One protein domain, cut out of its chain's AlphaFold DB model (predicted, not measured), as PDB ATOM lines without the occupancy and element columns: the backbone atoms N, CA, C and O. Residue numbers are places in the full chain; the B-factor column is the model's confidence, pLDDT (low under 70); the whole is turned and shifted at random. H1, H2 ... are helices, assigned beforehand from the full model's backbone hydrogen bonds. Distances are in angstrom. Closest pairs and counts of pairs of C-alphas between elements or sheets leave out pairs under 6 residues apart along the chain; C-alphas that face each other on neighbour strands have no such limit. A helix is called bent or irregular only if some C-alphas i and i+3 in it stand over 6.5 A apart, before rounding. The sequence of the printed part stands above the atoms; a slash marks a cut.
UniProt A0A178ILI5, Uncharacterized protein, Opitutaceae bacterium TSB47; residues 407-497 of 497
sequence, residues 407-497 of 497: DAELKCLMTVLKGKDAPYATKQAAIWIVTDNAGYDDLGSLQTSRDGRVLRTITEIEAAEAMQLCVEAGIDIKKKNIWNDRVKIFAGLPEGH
ATOM      1  N   ASP A 407      71.997 139.006 138.886       66.81
ATOM      2  CA  ASP A 407      73.127 138.453 139.581       66.81
ATOM      3  C   ASP A 407      74.057 139.600 140.004       66.81
ATOM      4  O   ASP A 407      74.861 140.144 139.234       66.81
ATOM      5  N   ALA A 408      73.893 140.016 141.259       79.31
ATOM      6  CA  ALA A 408      74.746 141.012 141.890       79.31
ATOM      7  C   ALA A 408      76.219 140.570 141.925       79.31
ATOM      8  O   ALA A 408      77.104 141.421 141.859       79.31
ATOM      9  N   GLU A 409      76.497 139.265 141.982       88.94
ATOM     10  CA  GLU A 409      77.859 138.743 142.071       88.94
ATOM     11  C   GLU A 409      78.601 138.912 140.745       88.94
ATOM     12  O   GLU A 409      79.754 139.345 140.754       88.94
ATOM     13  N   LEU A 410      77.948 138.668 139.601       88.81
ATOM     14  CA  LEU A 410      78.580 138.891 138.295       88.81
ATOM     15  C   LEU A 410      78.906 140.377 138.098       88.81
ATOM     16  O   LEU A 410      80.018 140.713 137.701       88.81
ATOM     17  N   LYS A 411      77.986 141.283 138.456       88.00
ATOM     18  CA  LYS A 411      78.228 142.740 138.414       88.00
ATOM     19  C   LYS A 411      79.432 143.145 139.281       88.00
ATOM     20  O   LYS A 411      80.285 143.921 138.837       88.00
ATOM     21  N   CYS A 412      79.535 142.594 140.492       90.56
ATOM     22  CA  CYS A 412      80.682 142.804 141.374       90.56
ATOM     23  C   CYS A 412      81.985 142.265 140.763       90.56
ATOM     24  O   CYS A 412      82.984 142.987 140.732       90.56
ATOM     25  N   LEU A 413      81.970 141.048 140.211       92.88
ATOM     26  CA  LEU A 413      83.135 140.448 139.560       92.88
ATOM     27  C   LEU A 413      83.630 141.301 138.389       92.88
ATOM     28  O   LEU A 413      84.825 141.585 138.298       92.88
ATOM     29  N   MET A 414      82.725 141.771 137.525       91.06
ATOM     30  CA  MET A 414      83.102 142.582 136.365       91.06
ATOM     31  C   MET A 414      83.784 143.899 136.756       91.06
ATOM     32  O   MET A 414      84.662 144.371 136.035       91.06
ATOM     33  N   THR A 415      83.444 144.455 137.923       89.31
ATOM     34  CA  THR A 415      84.094 145.664 138.457       89.31
ATOM     35  C   THR A 415      85.572 145.418 138.775       89.31
ATOM     36  O   THR A 415      86.404 146.292 138.531       89.31
ATOM     37  N   VAL A 416      85.913 144.224 139.268       91.38
ATOM     38  CA  VAL A 416      87.302 143.822 139.539       91.38
ATOM     39  C   VAL A 416      88.033 143.453 138.247       91.38
ATOM     40  O   VAL A 416      89.167 143.881 138.039       91.38
ATOM     41  N   LEU A 417      87.380 142.709 137.347       89.12
ATOM     42  CA  LEU A 417      87.992 142.252 136.095       89.12
ATOM     43  C   LEU A 417      88.375 143.402 135.158       89.12
ATOM     44  O   LEU A 417      89.444 143.358 134.556       89.12
ATOM     45  N   LYS A 418      87.553 144.455 135.085       83.62
ATOM     46  CA  LYS A 418      87.779 145.632 134.230       83.62
ATOM     47  C   LYS A 418      89.156 146.290 134.419       83.62
ATOM     48  O   LYS A 418      89.655 146.926 133.496       83.62
ATOM     49  N   GLY A 419      89.752 146.172 135.608       74.69
ATOM     50  CA  GLY A 419      91.036 146.789 135.955       74.69
ATOM     51  C   GLY A 419      92.222 145.827 136.032       74.69
ATOM     52  O   GLY A 419      93.309 146.267 136.406       74.69
ATOM     53  N   LYS A 420      92.036 144.535 135.733       80.56
ATOM     54  CA  LYS A 420      93.062 143.506 135.939       80.56
ATOM     55  C   LYS A 420      93.520 142.855 134.639       80.56
ATOM     56  O   LYS A 420      92.725 142.322 133.865       80.56
ATOM     57  N   ASP A 421      94.836 142.816 134.469       85.12
ATOM     58  CA  ASP A 421      95.499 142.033 133.430       85.12
ATOM     59  C   ASP A 421      95.645 140.576 133.894       85.12
ATOM     60  O   ASP A 421      96.683 140.156 134.397       85.12
ATOM     61  N   ALA A 422      94.535 139.835 133.838       87.00
ATOM     62  CA  ALA A 422      94.489 138.413 134.168       87.00
ATOM     63  C   ALA A 422      94.438 137.555 132.889       87.00
ATOM     64  O   ALA A 422      93.768 137.952 131.924       87.00
ATOM     65  N   PRO A 423      95.060 136.358 132.880       90.06
ATOM     66  CA  PRO A 423      94.948 135.421 131.768       90.06
ATOM     67  C   PRO A 423      93.490 135.086 131.442       90.06
ATOM     68  O   PRO A 423      92.628 135.036 132.324       90.06
ATOM     69  N   TYR A 424      93.210 134.791 130.170       89.00
ATOM     70  CA  TYR A 424      91.862 134.426 129.724       89.00
ATOM     71  C   TYR A 424      91.268 133.266 130.539       89.00
ATOM     72  O   TYR A 424      90.121 133.340 130.971       89.00
ATOM     73  N   ALA A 425      92.057 132.215 130.787       90.38
ATOM     74  CA  ALA A 425      91.630 131.051 131.561       90.38
ATOM     75  C   ALA A 425      91.199 131.433 132.990       90.38
ATOM     76  O   ALA A 425      90.149 130.983 133.445       90.38
ATOM     77  N   THR A 426      91.934 132.335 133.646       93.38
ATOM     78  CA  THR A 426      91.589 132.889 134.961       93.38
ATOM     79  C   THR A 426      90.286 133.701 134.910       93.38
ATOM     80  O   THR A 426      89.392 133.487 135.732       93.38
ATOM     81  N   LYS A 427      90.123 134.588 133.913       93.19
ATOM     82  CA  LYS A 427      88.882 135.370 133.710       93.19
ATOM     83  C   LYS A 427      87.671 134.449 133.496       93.19
ATOM     84  O   LYS A 427      86.641 134.620 134.145       93.19
ATOM     85  N   GLN A 428      87.813 133.443 132.632       91.81
ATOM     86  CA  GLN A 428      86.765 132.466 132.335       91.81
ATOM     87  C   GLN A 428      86.393 131.627 133.564       91.81
ATOM     88  O   GLN A 428      85.207 131.415 133.824       91.81
ATOM     89  N   ALA A 429      87.388 131.168 134.327       93.50
ATOM     90  CA  ALA A 429      87.171 130.408 135.551       93.50
ATOM     91  C   ALA A 429      86.389 131.218 136.589       93.50
ATOM     92  O   ALA A 429      85.413 130.717 137.145       93.50
ATOM     93  N   ALA A 430      86.768 132.481 136.805       94.75
ATOM     94  CA  ALA A 430      86.082 133.362 137.745       94.75
ATOM     95  C   ALA A 430      84.615 133.572 137.345       94.75
ATOM     96  O   ALA A 430      83.726 133.482 138.191       94.75
ATOM     97  N   ILE A 431      84.350 133.779 136.051       93.25
ATOM     98  CA  ILE A 431      82.984 133.936 135.540       93.25
ATOM     99  C   ILE A 431      82.170 132.659 135.775       93.25
ATOM    100  O   ILE A 431      81.095 132.754 136.356       93.25
ATOM    101  N   TRP A 432      82.690 131.467 135.458       92.56
ATOM    102  CA  TRP A 432      81.973 130.200 135.688       92.56
ATOM    103  C   TRP A 432      81.756 129.844 137.166       92.56
ATOM    104  O   TRP A 432      80.755 129.203 137.500       92.56
ATOM    105  N   ILE A 433      82.644 130.262 138.072       93.56
ATOM    106  CA  ILE A 433      82.407 130.143 139.523       93.56
ATOM    107  C   ILE A 433      81.161 130.948 139.919       93.56
ATOM    108  O   ILE A 433      80.374 130.509 140.761       93.56
ATOM    109  N   VAL A 434      80.966 132.115 139.310       92.75
ATOM    110  CA  VAL A 434      79.832 132.991 139.603       92.75
ATOM    111  C   VAL A 434      78.561 132.509 138.908       92.75
ATOM    112  O   VAL A 434      77.593 132.214 139.606       92.75
ATOM    113  N   THR A 435      78.590 132.353 137.581       89.50
ATOM    114  CA  THR A 435      77.406 132.092 136.745       89.50
ATOM    115  C   THR A 435      76.870 130.673 136.868       89.50
ATOM    116  O   THR A 435      75.661 130.466 136.857       89.50
ATOM    117  N   ASP A 436      77.756 129.686 137.000       87.88
ATOM    118  CA  ASP A 436      77.400 128.263 136.924       87.88
ATOM    119  C   ASP A 436      77.702 127.507 138.226       87.88
ATOM    120  O   ASP A 436      77.508 126.293 138.299       87.88
ATOM    121  N   ASN A 437      78.182 128.215 139.259       92.06
ATOM    122  CA  ASN A 437      78.656 127.629 140.513       92.06
ATOM    123  C   ASN A 437      79.636 126.463 140.260       92.06
ATOM    124  O   ASN A 437      79.507 125.388 140.848       92.06
ATOM    125  N   ALA A 438      80.578 126.653 139.330       91.44
ATOM    126  CA  ALA A 438      81.500 125.610 138.890       91.44
ATOM    127  C   ALA A 438      82.449 125.147 140.015       91.44
ATOM    128  O   ALA A 438      82.972 125.964 140.777       91.44
ATOM    129  N   GLY A 439      82.677 123.833 140.109       92.94
ATOM    130  CA  GLY A 439      83.781 123.241 140.870       92.94
ATOM    131  C   GLY A 439      85.064 123.147 140.041       92.94
ATOM    132  O   GLY A 439      85.079 123.462 138.855       92.94
ATOM    133  N   TYR A 440      86.163 122.672 140.622       92.00
ATOM    134  CA  TYR A 440      87.447 122.607 139.923       92.00
ATOM    135  C   TYR A 440      87.387 121.683 138.704       92.00
ATOM    136  O   TYR A 440      87.886 122.034 137.639       92.00
ATOM    137  N   ASP A 441      86.755 120.515 138.807       88.00
ATOM    138  CA  ASP A 441      86.667 119.585 137.674       88.00
ATOM    139  C   ASP A 441      85.783 120.118 136.535       88.00
ATOM    140  O   ASP A 441      86.056 119.838 135.366       88.00
ATOM    141  N   ASP A 442      84.815 120.982 136.851       86.12
ATOM    142  CA  ASP A 442      83.982 121.672 135.865       86.12
ATOM    143  C   ASP A 442      84.766 122.670 135.004       86.12
ATOM    144  O   ASP A 442      84.412 122.887 133.843       86.12
ATOM    145  N   LEU A 443      85.824 123.272 135.557       85.06
ATOM    146  CA  LEU A 443      86.643 124.286 134.886       85.06
ATOM    147  C   LEU A 443      87.566 123.695 133.809       85.06
ATOM    148  O   LEU A 443      88.016 124.401 132.910       85.06
ATOM    149  N   GLY A 444      87.861 122.394 133.867       71.50
ATOM    150  CA  GLY A 444      88.847 121.775 132.983       71.50
ATOM    151  C   GLY A 444      88.413 121.625 131.519       71.50
ATOM    152  O   GLY A 444      89.257 121.374 130.666       71.50
ATOM    153  N   SER A 445      87.132 121.779 131.185       64.88
ATOM    154  CA  SER A 445      86.571 121.356 129.890       64.88
ATOM    155  C   SER A 445      86.592 122.408 128.773       64.88
ATOM    156  O   SER A 445      85.775 122.354 127.858       64.88
ATOM    157  N   LEU A 446      87.505 123.375 128.836       58.44
ATOM    158  CA  LEU A 446      87.557 124.534 127.935       58.44
ATOM    159  C   LEU A 446      87.787 124.202 126.448       58.44
ATOM    160  O   LEU A 446      87.371 124.976 125.589       58.44
ATOM    161  N   GLN A 447      88.446 123.082 126.132       53.38
ATOM    162  CA  GLN A 447      88.681 122.651 124.752       53.38
ATOM    163  C   GLN A 447      88.494 121.139 124.600       53.38
ATOM    164  O   GLN A 447      89.235 120.335 125.173       53.38
ATOM    165  N   THR A 448      87.539 120.743 123.760       47.78
ATOM    166  CA  THR A 448      87.504 119.401 123.178       47.78
ATOM    167  C   THR A 448      88.448 119.402 121.981       47.78
ATOM    168  O   THR A 448      88.193 120.067 120.978       47.78
ATOM    169  N   SER A 449      89.563 118.682 122.079       44.25
ATOM    170  CA  SER A 449      90.447 118.458 120.938       44.25
ATOM    171  C   SER A 449      89.685 117.753 119.806       44.25
ATOM    172  O   SER A 449      88.677 117.074 120.023       44.25
ATOM    173  N   ARG A 450      90.177 117.897 118.570       43.09
ATOM    174  CA  ARG A 450      89.582 117.340 117.338       43.09
ATOM    175  C   ARG A 450      89.460 115.804 117.355       43.09
ATOM    176  O   ARG A 450      88.741 115.242 116.539       43.09
ATOM    177  N   ASP A 451      90.166 115.149 118.275       47.09
ATOM    178  CA  ASP A 451      90.170 113.708 118.560       47.09
ATOM    179  C   ASP A 451      89.279 113.308 119.758       47.09
ATOM    180  O   ASP A 451      89.308 112.158 120.194       47.09
ATOM    181  N   GLY A 452      88.494 114.241 120.309       51.09
ATOM    182  CA  GLY A 452      87.601 114.003 121.446       51.09
ATOM    183  C   GLY A 452      88.290 114.002 122.814       51.09
ATOM    184  O   GLY A 452      87.623 113.763 123.820       51.09
ATOM    185  N   ARG A 453      89.601 114.277 122.893       51.81
ATOM    186  CA  ARG A 453      90.297 114.429 124.179       51.81
ATOM    187  C   ARG A 453      90.016 115.806 124.773       51.81
ATOM    188  O   ARG A 453      90.231 116.825 124.123       51.81
ATOM    189  N   VAL A 454      89.563 115.847 126.022       55.06
ATOM    190  CA  VAL A 454      89.427 117.100 126.773       55.06
ATOM    191  C   VAL A 454      90.808 117.474 127.305       55.06
ATOM    192  O   VAL A 454      91.334 116.793 128.187       55.06
ATOM    193  N   LEU A 455      91.424 118.517 126.748       57.59
ATOM    194  CA  LEU A 455      92.665 119.063 127.293       57.59
ATOM    195  C   LEU A 455      92.310 120.087 128.370       57.59
ATOM    196  O   LEU A 455      91.683 121.113 128.089       57.59
ATOM    197  N   ARG A 456      92.717 119.797 129.611       70.56
ATOM    198  CA  ARG A 456      92.524 120.701 130.744       70.56
ATOM    199  C   ARG A 456      93.272 122.004 130.490       70.56
ATOM    200  O   ARG A 456      94.495 122.012 130.487       70.56
ATOM    201  N   THR A 457      92.526 123.082 130.252       76.00
ATOM    202  CA  THR A 457      93.105 124.409 129.971       76.00
ATOM    203  C   THR A 457      93.213 125.272 131.233       76.00
ATOM    204  O   THR A 457      94.142 126.060 131.334       76.00
ATOM    205  N   ILE A 458      92.295 125.117 132.198       86.94
ATOM    206  CA  ILE A 458      92.367 125.763 133.522       86.94
ATOM    207  C   ILE A 458      93.044 124.804 134.508       86.94
ATOM    208  O   ILE A 458      92.490 123.741 134.824       86.94
ATOM    209  N   THR A 459      94.236 125.175 134.969       90.81
ATOM    210  CA  THR A 459      95.013 124.447 135.981       90.81
ATOM    211  C   THR A 459      94.679 124.945 137.387       90.81
ATOM    212  O   THR A 459      93.805 125.795 137.585       90.81
ATOM    213  N   GLU A 460      95.357 124.393 138.389       92.88
ATOM    214  CA  GLU A 460      95.233 124.797 139.783       92.88
ATOM    215  C   GLU A 460      95.618 126.267 139.987       92.88
ATOM    216  O   GLU A 460      94.985 126.943 140.797       92.88
ATOM    217  N   ILE A 461      96.588 126.776 139.217       92.69
ATOM    218  CA  ILE A 461      97.036 128.172 139.294       92.69
ATOM    219  C   ILE A 461      95.900 129.106 138.872       92.69
ATOM    220  O   ILE A 461      95.471 129.942 139.665       92.69
ATOM    221  N   GLU A 462      95.342 128.922 137.670       93.62
ATOM    222  CA  GLU A 462      94.258 129.792 137.197       93.62
ATOM    223  C   GLU A 462      92.990 129.644 138.048       93.62
ATOM    224  O   GLU A 462      92.259 130.615 138.239       93.62
ATOM    225  N   ALA A 463      92.722 128.453 138.598       94.62
ATOM    226  CA  ALA A 463      91.604 128.251 139.516       94.62
ATOM    227  C   ALA A 463      91.800 128.996 140.848       94.62
ATOM    228  O   ALA A 463      90.856 129.621 141.335       94.62
ATOM    229  N   ALA A 464      93.004 128.971 141.425       95.31
ATOM    230  CA  ALA A 464      93.315 129.707 142.649       95.31
ATOM    231  C   ALA A 464      93.242 131.227 142.432       95.31
ATOM    232  O   ALA A 464      92.616 131.934 143.225       95.31
ATOM    233  N   GLU A 465      93.802 131.726 141.329       95.00
ATOM    234  CA  GLU A 465      93.698 133.138 140.952       95.00
ATOM    235  C   GLU A 465      92.238 133.556 140.725       95.00
ATOM    236  O   GLU A 465      91.808 134.610 141.191       95.00
ATOM    237  N   ALA A 466      91.434 132.714 140.071       95.69
ATOM    238  CA  ALA A 466      90.011 132.970 139.879       95.69
ATOM    239  C   ALA A 466      89.254 133.046 141.213       95.69
ATOM    240  O   ALA A 466      88.441 133.952 141.410       95.69
ATOM    241  N   MET A 467      89.555 132.149 142.161       96.69
ATOM    242  CA  MET A 467      89.014 132.220 143.522       96.69
ATOM    243  C   MET A 467      89.393 133.538 144.206       96.69
ATOM    244  O   MET A 467      88.544 134.147 144.861       96.69
ATOM    245  N   GLN A 468      90.634 134.006 144.038       95.38
ATOM    246  CA  GLN A 468      91.079 135.291 144.576       95.38
ATOM    247  C   GLN A 468      90.300 136.462 143.964       95.38
ATOM    248  O   GLN A 468      89.827 137.320 144.708       95.38
ATOM    249  N   LEU A 469      90.104 136.481 142.642       95.50
ATOM    250  CA  LEU A 469      89.312 137.515 141.963       95.50
ATOM    251  C   LEU A 469      87.871 137.566 142.486       95.50
ATOM    252  O   LEU A 469      87.340 138.651 142.720       95.50
ATOM    253  N   CYS A 470      87.249 136.408 142.725       96.06
ATOM    254  CA  CYS A 470      85.923 136.347 143.335       96.06
ATOM    255  C   CYS A 470      85.919 136.945 144.754       96.06
ATOM    256  O   CYS A 470      85.041 137.742 145.079       96.06
ATOM    257  N   VAL A 471      86.907 136.615 145.592       96.19
ATOM    258  CA  VAL A 471      87.012 137.165 146.958       96.19
ATOM    259  C   VAL A 471      87.214 138.678 146.943       96.19
ATOM    260  O   VAL A 471      86.566 139.389 147.708       96.19
ATOM    261  N   GLU A 472      88.075 139.186 146.064       95.06
ATOM    262  CA  GLU A 472      88.300 140.626 145.890       95.06
ATOM    263  C   GLU A 472      87.040 141.360 145.421       95.06
ATOM    264  O   GLU A 472      86.804 142.499 145.821       95.06
ATOM    265  N   ALA A 473      86.198 140.695 144.628       94.12
ATOM    266  CA  ALA A 473      84.887 141.196 144.231       94.12
ATOM    267  C   ALA A 473      83.842 141.143 145.365       94.12
ATOM    268  O   ALA A 473      82.697 141.539 145.161       94.12
ATOM    269  N   GLY A 474      84.211 140.668 146.560       95.06
ATOM    270  CA  GLY A 474      83.311 140.529 147.707       95.06
ATOM    271  C   GLY A 474      82.420 139.287 147.653       95.06
ATOM    272  O   GLY A 474      81.453 139.197 148.411       95.06
ATOM    273  N   ILE A 475      82.726 138.329 146.777       95.38
ATOM    274  CA  ILE A 475      81.945 137.104 146.597       95.38
ATOM    275  C   ILE A 475      82.385 136.075 147.639       95.38
ATOM    276  O   ILE A 475      83.569 135.763 147.790       95.38
ATOM    277  N   ASP A 476      81.416 135.517 148.365       95.44
ATOM    278  CA  ASP A 476      81.660 134.508 149.395       95.44
ATOM    279  C   ASP A 476      81.915 133.136 148.759       95.44
ATOM    280  O   ASP A 476      81.024 132.286 148.661       95.44
ATOM    281  N   ILE A 477      83.161 132.903 148.337       95.25
ATOM    282  CA  ILE A 477      83.556 131.651 147.678       95.25
ATOM    283  C   ILE A 477      83.305 130.414 148.543       95.25
ATOM    284  O   ILE A 477      83.154 129.331 147.994       95.25
ATOM    285  N   LYS A 478      83.181 130.538 149.874       95.69
ATOM    286  CA  LYS A 478      82.899 129.396 150.763       95.69
ATOM    287  C   LYS A 478      81.515 128.792 150.537       95.69
ATOM    288  O   LYS A 478      81.279 127.657 150.943       95.69
ATOM    289  N   LYS A 479      80.611 129.546 149.908       95.12
ATOM    290  CA  LYS A 479      79.280 129.088 149.485       95.12
ATOM    291  C   LYS A 479      79.263 128.543 148.056       95.12
ATOM    292  O   LYS A 479      78.219 128.071 147.614       95.12
ATOM    293  N   LYS A 480      80.385 128.616 147.337       95.19
ATOM    294  CA  LYS A 480      80.524 128.143 145.958       95.19
ATOM    295  C   LYS A 480      81.136 126.744 145.923       95.19
ATOM    296  O   LYS A 480      81.933 126.383 146.791       95.19
ATOM    297  N   ASN A 481      80.808 125.963 144.895       95.75
ATOM    298  CA  ASN A 481      81.289 124.584 144.763       95.75
ATOM    299  C   ASN A 481      82.816 124.501 144.678       95.75
ATOM    300  O   ASN A 481      83.392 123.587 145.263       95.75
ATOM    301  N   ILE A 482      83.469 125.483 144.044       95.75
ATOM    302  CA  ILE A 482      84.933 125.565 143.940       95.75
ATOM    303  C   ILE A 482      85.648 125.459 145.295       95.75
ATOM    304  O   ILE A 482      86.755 124.933 145.386       95.75
ATOM    305  N   TRP A 483      85.011 125.897 146.386       97.19
ATOM    306  CA  TRP A 483      85.600 125.813 147.722       97.19
ATOM    307  C   TRP A 483      85.730 124.382 148.242       97.19
ATOM    308  O   TRP A 483      86.615 124.098 149.059       97.19
ATOM    309  N   ASN A 484      84.895 123.456 147.768       96.50
ATOM    310  CA  ASN A 484      85.025 122.040 148.108       96.50
ATOM    311  C   ASN A 484      86.339 121.459 147.565       96.50
ATOM    312  O   ASN A 484      86.939 120.608 148.218       96.50
ATOM    313  N   ASP A 485      86.843 122.010 146.459       96.00
ATOM    314  CA  ASP A 485      88.065 121.570 145.788       96.00
ATOM    315  C   ASP A 485      89.333 122.286 146.276       96.00
ATOM    316  O   ASP A 485      90.433 121.979 145.821       96.00
ATOM    317  N   ARG A 486      89.222 123.202 147.250       95.62
ATOM    318  CA  ARG A 486      90.337 124.047 147.727       95.62
ATOM    319  C   ARG A 486      91.604 123.276 148.108       95.62
ATOM    320  O   ARG A 486      92.698 123.771 147.894       95.62
ATOM    321  N   VAL A 487      91.468 122.076 148.683       95.38
ATOM    322  CA  VAL A 487      92.620 121.253 149.095       95.38
ATOM    323  C   VAL A 487      93.351 120.711 147.870       95.38
ATOM    324  O   VAL A 487      94.576 120.710 147.842       95.38
ATOM    325  N   LYS A 488      92.596 120.287 146.850       93.25
ATOM    326  CA  LYS A 488      93.130 119.804 145.575       93.25
ATOM    327  C   LYS A 488      93.819 120.934 144.816       93.25
ATOM    328  O   LYS A 488      94.941 120.748 144.368       93.25
ATOM    329  N   ILE A 489      93.169 122.096 144.738       94.06
ATOM    330  CA  ILE A 489      93.724 123.297 144.104       94.06
ATOM    331  C   ILE A 489      95.022 123.702 144.809       94.06
ATOM    332  O   ILE A 489      96.058 123.789 144.167       94.06
ATOM    333  N   PHE A 490      94.997 123.851 146.138       93.75
ATOM    334  CA  PHE A 490      96.173 124.243 146.917       93.75
ATOM    335  C   PHE A 490      97.345 123.265 146.760       93.75
ATOM    336  O   PHE A 490      98.483 123.689 146.612       93.75
ATOM    337  N   ALA A 491      97.078 121.955 146.752       92.81
ATOM    338  CA  ALA A 491      98.120 120.940 146.605       92.81
ATOM    339  C   ALA A 491      98.803 120.940 145.224       92.81
ATOM    340  O   ALA A 491      99.901 120.399 145.107       92.81
ATOM    341  N   GLY A 492      98.163 121.497 144.189       89.94
ATOM    342  CA  GLY A 492      98.745 121.614 142.849       89.94
ATOM    343  C   GLY A 492      99.404 122.963 142.562       89.94
ATOM    344  O   GLY A 492      99.904 123.154 141.455       89.94
ATOM    345  N   LEU A 493      99.428 123.890 143.527       91.19
ATOM    346  CA  LEU A 493     100.150 125.149 143.371       91.19
ATOM    347  C   LEU A 493     101.670 124.922 143.460       91.19
ATOM    348  O   LEU A 493     102.127 124.133 144.293       91.19
ATOM    349  N   PRO A 494     102.477 125.612 142.632       86.31
ATOM    350  CA  PRO A 494     103.927 125.613 142.790       86.31
ATOM    351  C   PRO A 494     104.334 126.210 144.142       86.31
ATOM    352  O   PRO A 494     103.640 127.064 144.693       86.31
ATOM    353  N   GLU A 495     105.497 125.813 144.665       80.44
ATOM    354  CA  GLU A 495     106.033 126.424 145.886       80.44
ATOM    355  C   GLU A 495     106.175 127.949 145.724       80.44
ATOM    356  O   GLU A 495     106.830 128.428 144.798       80.44
ATOM    357  N   GLY A 496     105.577 128.706 146.650       71.38
ATOM    358  CA  GLY A 496     105.633 130.172 146.674       71.38
ATOM    359  C   GLY A 496     104.444 130.898 146.034       71.38
ATOM    360  O   GLY A 496     104.479 132.128 145.999       71.38
ATOM    361  N   HIS A 497     103.422 130.170 145.569       58.78
ATOM    362  CA  HIS A 497     102.158 130.713 145.054       58.78
ATOM    363  C   HIS A 497     101.012 130.662 146.068       58.78
ATOM    364  O   HIS A 497     100.945 129.690 146.858       58.78
TER     365      HIS A 497
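What this domain is: This is residues 407 to 497 of the 497 residues of an uncharacterized protein of Opitutaceae bacterium TSB47 (UniProt A0A178ILI5). A two-helix hairpin, H1 and H2 side by side and running opposite ways, is crossed by the longest helix, H4, which also packs against H5 on its other side. The short H3 sits by H5, and the long link after it, residues 444 to 459, makes a thin loop whose residues 447 to 455 stick out from the helical body. The printed part has 91 residues with five named helices, in the order H1, H2, H3, H4, H5, and no named strand; its class is all helix. It is compact, with a radius of gyration of the C-alphas of 12.9 A, and its C-alphas span 39 by 29 by 25 A.

How they stand to each other: The hub is H4, residues 460 to 472, which touches three other helices. H2, residues 424 to 435, touches it at a steep tilt of 55 degrees, the same way; the closest C-alphas, of Ala 430 and Ala 466, are 4.5 A apart. H1, residues 408 to 417, touches residues 469 to 472 of H4 alone, opposite ways at a steep tilt of 68 degrees, only just short of about perpendicular; the closest C-alphas, of Leu 413 and Cys 470, are 6.2 A apart. H1 and H2 touch as a helical hairpin, opposite ways at a shallow tilt of 14 degrees, with the C-alphas of Leu 410 and Val 434 closest at 6.2 A. H5, residues 481 to 491, touches H4 opposite ways at a steep tilt of 51 degrees; the closest C-alphas, of Glu 460 and Ile 489, are 4.8 A apart. H3, residues 440 to 443, only just touches H5, with 3 pairs of C-alphas within 8 A, those of Tyr 440 and Ile 482 closest at 5.6 A. H1 is apart from H3 and from H5. In H2 and H4 every O i to N i+4 pair is within hydrogen-bond range, in H1 5 of 6 and in H5 3 of 7, with 5 of 8 O i to N i+3 pairs in H5; H3 is too short for an O i to N i+4 pair.

Where its parts are: H4 is 18.3 A long, from C-alpha 460 at (95.233, 124.797, 139.783) to C-alpha 472. H5 is 17.3 A long and irregular, with C-alphas 484 and 487 7.7 A apart; it ends with C-alpha 491 at (98.120, 120.940, 146.605). H2 is 16.2 A, H1 14.5 A and H3 5.4 A long. H1 begins with C-alpha 408 at (74.746, 141.012, 141.890).

The domain as a whole: The C-alphas of Asp 451 and Gly 474 are the two farthest apart, at 40.2 A. The printed part has no cut and ends at His 497, the chain's last residue. The link from H3 to H4 is long, with 16 residues; within it residues 447 to 448 pair with residues 454 to 455, antiparallel. The mean pLDDT of the printed part is 85.4, and it is under 70 at residue 407, residues 445 to 455 and residue 497.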